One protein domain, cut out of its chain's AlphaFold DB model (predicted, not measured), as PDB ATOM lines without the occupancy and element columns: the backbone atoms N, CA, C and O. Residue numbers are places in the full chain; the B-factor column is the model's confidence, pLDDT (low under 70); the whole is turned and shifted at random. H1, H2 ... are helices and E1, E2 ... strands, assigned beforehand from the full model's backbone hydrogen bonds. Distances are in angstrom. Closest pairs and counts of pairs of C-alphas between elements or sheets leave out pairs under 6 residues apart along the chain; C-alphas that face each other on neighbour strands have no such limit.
ATOM      1  N   HIS A  26      29.914  52.274  -6.753       81.75
ATOM      2  CA  HIS A  26      28.670  51.803  -6.162       81.75
ATOM      3  C   HIS A  26      28.824  51.483  -4.679       81.75
ATOM      4  O   HIS A  26      29.874  51.028  -4.220       81.75
ATOM      5  N   TYR A  27      27.745  51.704  -3.931       88.88
ATOM      6  CA  TYR A  27      27.702  51.444  -2.490       88.88
ATOM      7  C   TYR A  27      27.067  50.109  -2.139       88.88
ATOM      8  O   TYR A  27      27.330  49.570  -1.065       88.88
ATOM      9  N   GLU A  28      26.200  49.594  -3.008       93.00
ATOM     10  CA  GLU A  28      25.436  48.385  -2.740       93.00
ATOM     11  C   GLU A  28      25.277  47.556  -4.013       93.00
ATOM     12  O   GLU A  28      24.636  47.996  -4.973       93.00
ATOM     13  N   CYS A  29      25.761  46.316  -4.002       96.75
ATOM     14  CA  CYS A  29      25.715  45.419  -5.156       96.75
ATOM     15  C   CYS A  29      25.163  44.029  -4.808       96.75
ATOM     16  O   CYS A  29      25.207  43.585  -3.664       96.75
ATOM     17  N   SER A  30      24.599  43.346  -5.800       97.88
ATOM     18  CA  SER A  30      24.081  41.977  -5.700       97.88
ATOM     19  C   SER A  30      24.544  41.146  -6.886       97.88
ATOM     20  O   SER A  30      24.776  41.698  -7.960       97.88
ATOM     21  N   CYS A  31      24.624  39.834  -6.722       98.19
ATOM     22  CA  CYS A  31      24.848  38.899  -7.815       98.19
ATOM     23  C   CYS A  31      23.541  38.215  -8.231       98.19
ATOM     24  O   CYS A  31      22.595  38.056  -7.455       98.19
ATOM     25  N   SER A  32      23.483  37.812  -9.489       97.75
ATOM     26  CA  SER A  32      22.412  36.999 -10.059       97.75
ATOM     27  C   SER A  32      23.005  35.903 -10.927       97.75
ATOM     28  O   SER A  32      24.108  36.053 -11.448       97.75
ATOM     29  N   THR A  33      22.258  34.823 -11.116       97.38
ATOM     30  CA  THR A  33      22.617  33.734 -12.025       97.38
ATOM     31  C   THR A  33      21.626  33.638 -13.181       97.38
ATOM     32  O   THR A  33      20.451  34.005 -13.062       97.38
ATOM     33  N   TRP A  34      22.098  33.181 -14.343       94.25
ATOM     34  CA  TRP A  34      21.234  32.959 -15.505       94.25
ATOM     35  C   TRP A  34      20.529  31.602 -15.414       94.25
ATOM     36  O   TRP A  34      21.179  30.553 -15.430       94.25
ATOM     37  N   ASN A  35      19.195  31.606 -15.400       89.12
ATOM     38  CA  ASN A  35      18.389  30.380 -15.295       89.12
ATOM     39  C   ASN A  35      17.929  29.806 -16.654       89.12
ATOM     40  O   ASN A  35      17.159  28.848 -16.696       89.12
ATOM     41  N   GLY A  36      18.370  30.386 -17.775       90.69
ATOM     42  CA  GLY A  36      17.918  30.018 -19.126       90.69
ATOM     43  C   GLY A  36      16.817  30.918 -19.695       90.69
ATOM     44  O   GLY A  36      16.618  30.916 -20.906       90.69
ATOM     45  N   ARG A  37      16.122  31.689 -18.851       92.50
ATOM     46  CA  ARG A  37      15.049  32.622 -19.244       92.50
ATOM     47  C   ARG A  37      15.329  34.062 -18.823       92.50
ATOM     48  O   ARG A  37      14.825  34.985 -19.451       92.50
ATOM     49  N   GLY A  38      16.098  34.247 -17.756       93.44
ATOM     50  CA  GLY A  38      16.394  35.552 -17.191       93.44
ATOM     51  C   GLY A  38      17.465  35.487 -16.110       93.44
ATOM     52  O   GLY A  38      17.840  34.409 -15.633       93.44
ATOM     53  N   TRP A  39      17.921  36.668 -15.698       95.25
ATOM     54  CA  TRP A  39      18.740  36.836 -14.504       95.25
ATOM     55  C   TRP A  39      17.875  36.668 -13.263       95.25
ATOM     56  O   TRP A  39      16.856  37.339 -13.108       95.25
ATOM     57  N   THR A  40      18.271  35.750 -12.388       95.69
ATOM     58  CA  THR A  40      17.612  35.518 -11.104       95.69
ATOM     59  C   THR A  40      18.569  35.902  -9.995       95.69
ATOM     60  O   THR A  40      19.710  35.445  -9.988       95.69
ATOM     61  N   TYR A  41      18.105  36.737  -9.071       96.31
ATOM     62  CA  TYR A  41      18.879  37.097  -7.891       96.31
ATOM     63  C   TYR A  41      19.327  35.848  -7.126       96.31
ATOM     64  O   TYR A  41      18.523  34.948  -6.875       96.31
ATOM     65  N   ASP A  42      20.602  35.822  -6.740       97.06
ATOM     66  CA  ASP A  42      21.182  34.745  -5.948       97.06
ATOM     67  C   ASP A  42      21.870  35.319  -4.707       97.06
ATOM     68  O   ASP A  42      22.941  35.935  -4.765       97.06
ATOM     69  N   TRP A  43      21.225  35.119  -3.561       96.62
ATOM     70  CA  TRP A  43      21.692  35.642  -2.285       96.62
ATOM     71  C   TRP A  43      22.925  34.906  -1.759       96.62
ATOM     72  O   TRP A  43      23.772  35.534  -1.127       96.62
ATOM     73  N   GLN A  44      23.068  33.608  -2.049       97.69
ATOM     74  CA  GLN A  44      24.219  32.823  -1.603       97.69
ATOM     75  C   GLN A  44      25.457  33.226  -2.391       97.69
ATOM     76  O   GLN A  44      26.511  33.461  -1.799       97.69
ATOM     77  N   LEU A  45      25.313  33.398  -3.709       98.19
ATOM     78  CA  LEU A  45      26.368  33.955  -4.551       98.19
ATOM     79  C   LEU A  45      26.725  35.375  -4.102       98.19
ATOM     80  O   LEU A  45      27.899  35.683  -3.944       98.19
ATOM     81  N   THR A  46      25.731  36.226  -3.831       98.19
ATOM     82  CA  THR A  46      25.978  37.597  -3.346       98.19
ATOM     83  C   THR A  46      26.749  37.606  -2.025       98.19
ATOM     84  O   THR A  46      27.680  38.393  -1.857       98.19
ATOM     85  N   PHE A  47      26.383  36.728  -1.090       98.25
ATOM     86  CA  PHE A  47      27.060  36.594   0.196       98.25
ATOM     87  C   PHE A  47      28.508  36.118   0.019       98.25
ATOM     88  O   PHE A  47      29.425  36.746   0.549       98.25
ATOM     89  N   ASN A  48      28.723  35.063  -0.778       98.31
ATOM     90  CA  ASN A  48      30.056  34.544  -1.100       98.31
ATOM     91  C   ASN A  48      30.921  35.603  -1.797       98.31
ATOM     92  O   ASN A  48      32.094  35.755  -1.459       98.31
ATOM     93  N   ALA A  49      30.363  36.363  -2.740       97.88
ATOM     94  CA  ALA A  49      31.079  37.422  -3.446       97.88
ATOM     95  C   ALA A  49      31.525  38.513  -2.476       97.88
ATOM     96  O   ALA A  49      32.693  38.899  -2.479       97.88
ATOM     97  N   CYS A  50      30.615  38.938  -1.599       97.31
ATOM     98  CA  CYS A  50      30.884  39.954  -0.593       97.31
ATOM     99  C   CYS A  50      31.979  39.519   0.385       97.31
ATOM    100  O   CYS A  50      32.972  40.218   0.560       97.31
ATOM    101  N   LYS A  51      31.814  38.342   0.997       97.00
ATOM    102  CA  LYS A  51      32.731  37.844   2.023       97.00
ATOM    103  C   LYS A  51      34.097  37.464   1.465       97.00
ATOM    104  O   LYS A  51      35.100  37.858   2.034       97.00
ATOM    105  N   ASN A  52      34.157  36.761   0.337       96.44
ATOM    106  CA  ASN A  52      35.435  36.243  -0.158       96.44
ATOM    107  C   ASN A  52      36.336  37.322  -0.776       96.44
ATOM    108  O   ASN A  52      37.541  37.106  -0.863       96.44
ATOM    109  N   ASN A  53      35.773  38.443  -1.241       96.12
ATOM    110  CA  ASN A  53      36.525  39.434  -2.024       96.12
ATOM    111  C   ASN A  53      36.594  40.813  -1.364       96.12
ATOM    112  O   ASN A  53      37.477  41.592  -1.706       96.12
ATOM    113  N   TYR A  54      35.682  41.126  -0.438       94.50
ATOM    114  CA  TYR A  54      35.546  42.476   0.119       94.50
ATOM    115  C   TYR A  54      35.371  42.485   1.642       94.50
ATOM    116  O   TYR A  54      34.885  43.467   2.212       94.50
ATOM    117  N   GLU A  55      35.755  41.405   2.328       92.19
ATOM    118  CA  GLU A  55      35.781  41.392   3.788       92.19
ATOM    119  C   GLU A  55      36.688  42.507   4.330       92.19
ATOM    120  O   GLU A  55      37.798  42.729   3.854       92.19
ATOM    121  N   GLY A  56      36.182  43.254   5.313       92.00
ATOM    122  CA  GLY A  56      36.858  44.435   5.858       92.00
ATOM    123  C   GLY A  56      36.597  45.736   5.088       92.00
ATOM    124  O   GLY A  56      36.892  46.809   5.614       92.00
ATOM    125  N   GLU A  57      35.979  45.680   3.906       93.06
ATOM    126  CA  GLU A  57      35.595  46.865   3.116       93.06
ATOM    127  C   GLU A  57      34.080  46.990   2.916       93.06
ATOM    128  O   GLU A  57      33.546  48.099   2.777       93.06
ATOM    129  N   ALA A  58      33.388  45.855   2.930       94.94
ATOM    130  CA  ALA A  58      31.952  45.745   2.798       94.94
ATOM    131  C   ALA A  58      31.393  44.655   3.716       94.94
ATOM    132  O   ALA A  58      32.094  43.740   4.147       94.94
ATOM    133  N   ASN A  59      30.096  44.749   3.993       95.50
ATOM    134  CA  ASN A  59      29.347  43.713   4.688       95.50
ATOM    135  C   ASN A  59      28.096  43.352   3.902       95.50
ATOM    136  O   ASN A  59      27.425  44.213   3.330       95.50
ATOM    137  N   TYR A  60      27.748  42.069   3.918       96.06
ATOM    138  CA  TYR A  60      26.465  41.638   3.395       96.06
ATOM    139  C   TYR A  60      25.343  42.152   4.306       96.06
ATOM    140  O   TYR A  60      25.338  41.913   5.512       96.06
ATOM    141  N   ASN A  61      24.397  42.887   3.729       94.62
ATOM    142  CA  ASN A  61      23.218  43.392   4.413       94.62
ATOM    143  C   ASN A  61      22.027  42.468   4.139       94.62
ATOM    144  O   ASN A  61      21.441  42.507   3.053       94.62
ATOM    145  N   HIS A  62      21.625  41.695   5.149       91.44
ATOM    146  CA  HIS A  62      20.493  40.765   5.071       91.44
ATOM    147  C   HIS A  62      19.163  41.444   4.739       91.44
ATOM    148  O   HIS A  62      18.368  40.884   3.992       91.44
ATOM    149  N   GLY A  63      18.931  42.663   5.237       90.62
ATOM    150  CA  GLY A  63      17.683  43.390   4.992       90.62
ATOM    151  C   GLY A  63      17.511  43.823   3.535       90.62
ATOM    152  O   GLY A  63      16.388  43.980   3.068       90.62
ATOM    153  N   GLN A  64      18.616  44.001   2.806       91.69
ATOM    154  CA  GLN A  64      18.599  44.418   1.400       91.69
ATOM    155  C   GLN A  64      18.960  43.286   0.430       91.69
ATOM    156  O   GLN A  64      18.681  43.412  -0.761       91.69
ATOM    157  N   GLY A  65      19.606  42.219   0.908       94.88
ATOM    158  CA  GLY A  65      20.168  41.173   0.057       94.88
ATOM    159  C   GLY A  65      21.328  41.673  -0.811       94.88
ATOM    160  O   GLY A  65      21.397  41.382  -2.003       94.88
ATOM    161  N   ARG A  66      22.191  42.537  -0.265       96.69
ATOM    162  CA  ARG A  66      23.264  43.199  -1.028       96.69
ATOM    163  C   ARG A  66      24.559  43.235  -0.239       96.69
ATOM    164  O   ARG A  66      24.533  43.371   0.980       96.69
ATOM    165  N   CYS A  67      25.684  43.183  -0.938       96.38
ATOM    166  CA  CYS A  67      26.965  43.593  -0.383       96.38
ATOM    167  C   CYS A  67      26.996  45.118  -0.302       96.38
ATOM    168  O   CYS A  67      26.796  45.783  -1.318       96.38
ATOM    169  N   LYS A  68      27.181  45.660   0.902       95.06
ATOM    170  CA  LYS A  68      27.166  47.094   1.185       95.06
ATOM    171  C   LYS A  68      28.541  47.550   1.652       95.06
ATOM    172  O   LYS A  68      29.012  47.103   2.698       95.06
ATOM    173  N   TRP A  69      29.152  48.462   0.905       92.94
ATOM    174  CA  TRP A  69      30.438  49.056   1.262       92.94
ATOM    175  C   TRP A  69      30.286  50.062   2.400       92.94
ATOM    176  O   TRP A  69      29.256  50.730   2.548       92.94
ATOM    177  N   PHE A  70      31.328  50.178   3.220       90.12
ATOM    178  CA  PHE A  70      31.387  51.198   4.265       90.12
ATOM    179  C   PHE A  70      31.409  52.603   3.652       90.12
ATOM    180  O   PHE A  70      31.886  52.788   2.543       90.12
ATOM    181  N   SER A  71      30.904  53.613   4.372       74.38
ATOM    182  CA  SER A  71      30.535  54.942   3.835       74.38
ATOM    183  C   SER A  71      31.613  55.696   3.027       74.38
ATOM    184  O   SER A  71      31.283  56.655   2.330       74.38
ATOM    185  N   HIS A  72      32.881  55.306   3.131       78.00
ATOM    186  CA  HIS A  72      34.028  55.904   2.439       78.00
ATOM    187  C   HIS A  72      34.672  54.970   1.396       78.00
ATOM    188  O   HIS A  72      35.634  55.354   0.735       78.00
ATOM    189  N   LYS A  73      34.160  53.747   1.258       81.94
ATOM    190  CA  LYS A  73      34.569  52.746   0.276       81.94
ATOM    191  C   LYS A  73      33.475  52.602  -0.773       81.94
ATOM    192  O   LYS A  73      32.296  52.818  -0.496       81.94
ATOM    193  N   ARG A  74      33.881  52.275  -1.990       83.50
ATOM    194  CA  ARG A  74      32.991  52.023  -3.121       83.50
ATOM    195  C   ARG A  74      33.635  50.952  -3.988       83.50
ATOM    196  O   ARG A  74      34.863  50.860  -4.015       83.50
ATOM    197  N   VAL A  75      32.814  50.183  -4.685       89.12
ATOM    198  CA  VAL A  75      33.282  49.213  -5.677       89.12
ATOM    199  C   VAL A  75      33.004  49.735  -7.071       89.12
ATOM    200  O   VAL A  75      31.989  50.393  -7.299       89.12
ATOM    201  N   ASP A  76      33.910  49.438  -7.990       90.31
ATOM    202  CA  ASP A  76      33.631  49.579  -9.410       90.31
ATOM    203  C   ASP A  76      32.611  48.504  -9.825       90.31
ATOM    204  O   ASP A  76      32.774  47.321  -9.509       90.31
ATOM    205  N   GLY A  77      31.538  48.901 -10.508       90.81
ATOM    206  CA  GLY A  77      30.490  47.976 -10.946       90.81
ATOM    207  C   GLY A  77      31.018  46.847 -11.833       90.81
ATOM    208  O   GLY A  77      30.545  45.713 -11.718       90.81
ATOM    209  N   ASP A  78      32.042  47.123 -12.641       93.25
ATOM    210  CA  ASP A  78      32.670  46.135 -13.521       93.25
ATOM    211  C   ASP A  78      33.515  45.129 -12.730       93.25
ATOM    212  O   ASP A  78      33.558  43.941 -13.067       93.25
ATOM    213  N   ASP A  79      34.167  45.579 -11.651       94.19
ATOM    214  CA  ASP A  79      34.866  44.691 -10.719       94.19
ATOM    215  C   ASP A  79      33.878  43.748 -10.026       94.19
ATOM    216  O   ASP A  79      34.052  42.528 -10.076       94.19
ATOM    217  N   TRP A  80      32.781  44.290  -9.489       95.88
ATOM    218  CA  TRP A  80      31.734  43.472  -8.880       95.88
ATOM    219  C   TRP A  80      31.124  42.475  -9.876       95.88
ATOM    220  O   TRP A  80      30.942  41.298  -9.549       95.88
ATOM    221  N   ASN A  81      30.833  42.915 -11.106       96.44
ATOM    222  CA  ASN A  81      30.296  42.038 -12.145       96.44
ATOM    223  C   ASN A  81      31.248  40.874 -12.450       96.44
ATOM    224  O   ASN A  81      30.818  39.717 -12.463       96.44
ATOM    225  N   ARG A  82      32.545  41.161 -12.606       96.88
ATOM    226  CA  ARG A  82      33.576  40.139 -12.827       96.88
ATOM    227  C   ARG A  82      33.640  39.130 -11.680       96.88
ATOM    228  O   ARG A  82      33.780  37.934 -11.938       96.88
ATOM    229  N   VAL A  83      33.519  39.580 -10.429       97.00
ATOM    230  CA  VAL A  83      33.486  38.682  -9.260       97.00
ATOM    231  C   VAL A  83      32.267  37.758  -9.307       97.00
ATOM    232  O   VAL A  83      32.419  36.547  -9.124       97.00
ATOM    233  N   CYS A  84      31.076  38.292  -9.599       97.94
ATOM    234  CA  CYS A  84      29.864  37.477  -9.724       97.94
ATOM    235  C   CYS A  84      29.989  36.436 -10.848       97.94
ATOM    236  O   CYS A  84      29.598  35.284 -10.662       97.94
ATOM    237  N   GLU A  85      30.531  36.818 -12.008       97.88
ATOM    238  CA  GLU A  85      30.769  35.912 -13.139       97.88
ATOM    239  C   GLU A  85      31.744  34.790 -12.778       97.88
ATOM    240  O   GLU A  85      31.442  33.612 -12.998       97.88
ATOM    241  N   ALA A  86      32.889  35.145 -12.187       96.81
ATOM    242  CA  ALA A  86      33.916  34.187 -11.803       96.81
ATOM    243  C   ALA A  86      33.388  33.183 -10.772       96.81
ATOM    244  O   ALA A  86      33.499  31.979 -10.985       96.81
ATOM    245  N   GLN A  87      32.741  33.648  -9.700       97.00
ATOM    246  CA  GLN A  87      32.221  32.747  -8.669       97.00
ATOM    247  C   GLN A  87      31.041  31.902  -9.145       97.00
ATOM    248  O   GLN A  87      30.943  30.740  -8.756       97.00
ATOM    249  N   ALA A  88      30.164  32.428 -10.006       96.69
ATOM    250  CA  ALA A  88      29.097  31.617 -10.585       96.69
ATOM    251  C   ALA A  88      29.665  30.453 -11.414       96.69
ATOM    252  O   ALA A  88      29.152  29.337 -11.320       96.69
ATOM    253  N   ARG A  89      30.736  30.704 -12.179       95.50
ATOM    254  CA  ARG A  89      31.421  29.700 -13.004       95.50
ATOM    255  C   ARG A  89      32.242  28.709 -12.171       95.50
ATOM    256  O   ARG A  89      32.117  27.505 -12.366       95.50
ATOM    257  N   ASP A  90      33.076  29.208 -11.260       95.38
ATOM    258  CA  ASP A  90      34.033  28.407 -10.475       95.38
ATOM    259  C   ASP A  90      33.370  27.704  -9.271       95.38
ATOM    260  O   ASP A  90      33.951  26.822  -8.622       95.38
ATOM    261  N   GLY A  91      32.133  28.101  -8.986       96.56
ATOM    262  CA  GLY A  91      31.275  27.587  -7.940       96.56
ATOM    263  C   GLY A  91      31.496  28.254  -6.584       96.56
ATOM    264  O   GLY A  91      32.623  28.537  -6.167       96.56
ATOM    265  N   TYR A  92      30.388  28.442  -5.877       97.56
ATOM    266  CA  TYR A  92      30.277  29.063  -4.559       97.56
ATOM    267  C   TYR A  92      29.603  28.093  -3.593       97.56
ATOM    268  O   TYR A  92      28.917  27.163  -4.009       97.56
ATOM    269  N   TYR A  93      29.819  28.274  -2.296       98.25
ATOM    270  CA  TYR A  93      29.293  27.344  -1.304       98.25
ATOM    271  C   TYR A  93      27.931  27.795  -0.773       98.25
ATOM    272  O   TYR A  93      27.650  29.002  -0.750       98.25
ATOM    273  N   PRO A  94      27.090  26.849  -0.322       98.00
ATOM    274  CA  PRO A  94      25.903  27.177   0.448       98.00
ATOM    275  C   PRO A  94      26.235  28.061   1.651       98.00
ATOM    276  O   PRO A  94      27.335  28.001   2.201       98.00
ATOM    277  N   VAL A  95      25.278  28.886   2.065       97.38
ATOM    278  CA  VAL A  95      25.434  29.763   3.232       97.38
ATOM    279  C   VAL A  95      24.419  29.362   4.292       97.38
ATOM    280  O   VAL A  95      23.226  29.254   4.006       97.38
ATOM    281  N   ALA A  96      24.886  29.160   5.521       95.38
ATOM    282  CA  ALA A  96      24.056  28.816   6.669       95.38
ATOM    283  C   ALA A  96      24.512  29.613   7.892       95.38
ATOM    284  O   ALA A  96      25.704  29.672   8.182       95.38
ATOM    285  N   ASN A  97      23.563  30.220   8.613       92.56
ATOM    286  CA  ASN A  97      23.838  31.046   9.798       92.56
ATOM    287  C   ASN A  97      24.926  32.110   9.548       92.56
ATOM    288  O   ASN A  97      25.833  32.274  10.358       92.56
ATOM    289  N   ASP A  98      24.852  32.786   8.400       91.44
ATOM    290  CA  ASP A  98      25.791  33.831   7.967       91.44
ATOM    291  C   ASP A  98      27.251  33.365   7.863       91.44
ATOM    292  O   ASP A  98      28.195  34.152   7.962       91.44
ATOM    293  N   VAL A  99      27.441  32.069   7.617       94.75
ATOM    294  CA  VAL A  99      28.739  31.447   7.371       94.75
ATOM    295  C   VAL A  99      28.685  30.681   6.054       94.75
ATOM    296  O   VAL A  99      27.699  30.019   5.729       94.75
ATOM    297  N   ILE A 100      29.764  30.791   5.281       97.62
ATOM    298  CA  ILE A 100      29.971  30.003   4.068       97.62
ATOM    299  C   ILE A 100      30.255  28.557   4.487       97.62
ATOM    300  O   ILE A 100      31.281  28.280   5.109       97.62
ATOM    301  N   ASP A 101      29.357  27.635   4.149       97.62
ATOM    302  CA  ASP A 101      29.483  26.220   4.487       97.62
ATOM    303  C   ASP A 101      30.295  25.479   3.418       97.62
ATOM    304  O   ASP A 101      29.766  24.894   2.468       97.62
ATOM    305  N   SER A 102      31.616  25.488   3.592       96.62
ATOM    306  CA  SER A 102      32.542  24.794   2.697       96.62
ATOM    307  C   SER A 102      32.522  23.266   2.830       96.62
ATOM    308  O   SER A 102      33.275  22.595   2.122       96.62
ATOM    309  N   THR A 103      31.720  22.699   3.741       97.25
ATOM    310  CA  THR A 103      31.572  21.238   3.887       97.25
ATOM    311  C   THR A 103      30.591  20.650   2.873       97.25
ATOM    312  O   THR A 103      30.618  19.448   2.610       97.25
ATOM    313  N   GLN A 104      29.751  21.497   2.276       97.12
ATOM    314  CA  GLN A 104      28.778  21.109   1.263       97.12
ATOM    315  C   GLN A 104      29.355  21.219  -0.156       97.12
ATOM    316  O   GLN A 104      30.310  21.965  -0.397       97.12
ATOM    317  N   PRO A 105      28.772  20.511  -1.141       97.19
ATOM    318  CA  PRO A 105      29.130  20.694  -2.540       97.19
ATOM    319  C   PRO A 105      28.919  22.140  -3.000       97.19
ATOM    320  O   PRO A 105      27.960  22.804  -2.602       97.19
ATOM    321  N   LYS A 106      29.789  22.604  -3.900       97.31
ATOM    322  CA  LYS A 106      29.628  23.911  -4.537       97.31
ATOM    323  C   LYS A 106      28.360  23.956  -5.389       97.31
ATOM    324  O   LYS A 106      28.074  23.042  -6.162       97.31
ATOM    325  N   ILE A 107      27.666  25.078  -5.304       96.19
ATOM    326  CA  ILE A 107      26.633  25.506  -6.236       96.19
ATOM    327  C   ILE A 107      27.338  26.145  -7.435       96.19
ATOM    328  O   ILE A 107      28.326  26.860  -7.271       96.19
ATOM    329  N   THR A 108      26.850  25.888  -8.645       94.25
ATOM    330  CA  THR A 108      27.361  26.512  -9.872       94.25
ATOM    331  C   THR A 108      26.214  27.142 -10.651       94.25
ATOM    332  O   THR A 108      25.099  26.617 -10.689       94.25
ATOM    333  N   GLY A 109      26.486  28.288 -11.265       87.38
ATOM    334  CA  GLY A 109      25.587  28.952 -12.201       87.38
ATOM    335  C   GLY A 109      26.104  28.801 -13.629       87.38
ATOM    336  O   GLY A 109      27.307  28.728 -13.861       87.38
ATOM    337  N   LYS A 110      25.205  28.806 -14.621       87.25
ATOM    338  CA  LYS A 110      25.618  28.848 -16.039       87.25
ATOM    339  C   LYS A 110      26.371  30.136 -16.388       87.25
ATOM    340  O   LYS A 110      27.253  30.122 -17.233       87.25
ATOM    341  N   SER A 111      25.972  31.237 -15.757       93.88
ATOM    342  CA  SER A 111      26.622  32.546 -15.813       93.88
ATOM    343  C   SER A 111      26.254  33.317 -14.553       93.88
ATOM    344  O   SER A 111      25.162  33.108 -14.012       93.88
ATOM    345  N   GLY A 112      27.136  34.215 -14.124       96.81
ATOM    346  CA  GLY A 112      26.861  35.228 -13.107       96.81
ATOM    347  C   GLY A 112      26.679  36.605 -13.741       96.81
ATOM    348  O   GLY A 112      27.085  36.803 -14.882       96.81
ATOM    349  N   HIS A 113      26.056  37.529 -13.017       97.19
ATOM    350  CA  HIS A 113      26.033  38.950 -13.359       97.19
ATOM    351  C   HIS A 113      25.876  39.800 -12.097       97.19
ATOM    352  O   HIS A 113      25.140  39.428 -11.173       97.19
ATOM    353  N   GLY A 114      26.569  40.932 -12.060       97.00
ATOM    354  CA  GLY A 114      26.508  41.910 -10.985       97.00
ATOM    355  C   GLY A 114      25.482  43.004 -11.263       97.00
ATOM    356  O   GLY A 114      25.469  43.605 -12.327       97.00
ATOM    357  N   PHE A 115      24.647  43.315 -10.274       95.19
ATOM    358  CA  PHE A 115      23.743  44.462 -10.306       95.19
ATOM    359  C   PHE A 115      24.098  45.411  -9.176       95.19
ATOM    360  O   PHE A 115      23.969  45.041  -8.006       95.19
ATOM    361  N   CYS A 116      24.463  46.646  -9.498       93.00
ATOM    362  CA  CYS A 116      24.861  47.652  -8.522       93.00
ATOM    363  C   CYS A 116      23.890  48.837  -8.463       93.00
ATOM    364  O   CYS A 116      23.219  49.170  -9.438       93.00
ATOM    365  N   LYS A 117      23.795  49.458  -7.284       86.62
ATOM    366  CA  LYS A 117      23.079  50.717  -7.054       86.62
ATOM    367  C   LYS A 117      24.104  51.813  -6.783       86.62
ATOM    368  O   LYS A 117      25.079  51.577  -6.066       86.62
ATOM    369  N   ARG A 118      23.893  52.977  -7.397       68.38
ATOM    370  CA  ARG A 118      24.642  54.202  -7.093       68.38
ATOM    371  C   ARG A 118      24.185  54.811  -5.777       68.38
ATOM    372  O   ARG A 118      23.000  54.614  -5.429       68.38
TER     373      ARG A 118
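What this domain is: This is residues 26 to 118 of the 118 residues of an uncharacterized protein of Colletotrichum simmondsii (UniProt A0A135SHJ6). A strongly twisted sheet of five strands, built round the long strand E1, has both helices, H1 and H2, crossed steeply over one of its faces, and the other face bears no named helix. A long loop, residues 91 to 111, swings out from the end of H2 and comes back to the last strand, E5. The printed part has 93 residues, with two named helices and five named strands, which follow along the chain as E1, E2, H1, E3, E4, H2 and E5; the sheet is branched, E1 having three neighbours, E2, E4 and E5, and E4 also being the neighbour of E3, each of these pairs antiparallel. The class is mixed, helices and strands. The whole is compact, with a radius of gyration of the C-alphas of 12.2 A and spans of 35 by 29 by 21 A.

Where its parts are: In the sheet, E1 is residues 28 to 34, 20.5 A long, from C-alpha 28 at (25.436, 48.385, -2.740). E2 is residues 39 to 41, E3 residues 58 to 61 and E4 residues 66 to 69, of 6.6 A, 9.2 A and 9.5 A. E5, residues 112 to 117, is 17.1 A long and ends with C-alpha 117 at (23.079, 50.717, -7.054). H1 is residues 43 to 54, 15.6 A, and H2 residues 77 to 90, 19.9 A, from C-alpha 77 at (30.490, 47.976, -10.946).

How they stand to each other: E2, beside residues 32 to 34 of E1, and E4, beside residues 28 to 30, lie on one side of E1, and E5 on the other side. N 33 and O 40 are 2.9 A apart in the hairpin E1 and E2, N 67 and O 29 2.8 A between E1 and E4, and N 115 and O 30 2.8 A between E1 and E5. In the hairpin E3 and E4, N 68 and O 59 are 2.8 A apart; each of these is within hydrogen-bond range. H1 and H2 are on the same face, at heights over the sheet of 6.3 A and 7.7 A. H1 lies over E4 and, only just, with 3 C-alphas, over E1; H2 lies over E1 and E5. H1 touches residues 83 to 88 of H2 at a steep tilt of 66 degrees, opposite ways; their closest C-alphas, of Ala 49 and Cys 84, are 6.4 A apart. In H1 and H2 every O i to N i+4 pair is within hydrogen-bond range. E3 and E5 are apart.

The domain as a whole: The C-alphas farthest apart, of Gly 36 and His 72, are 37.3 A apart. The printed part has no cut. The link from H2 to E5, 21 residues, is long; within it residues 95 to 96 pair with 99 to 100, antiparallel. The mean pLDDT of the printed part is 93.9, with residue 118 under 70.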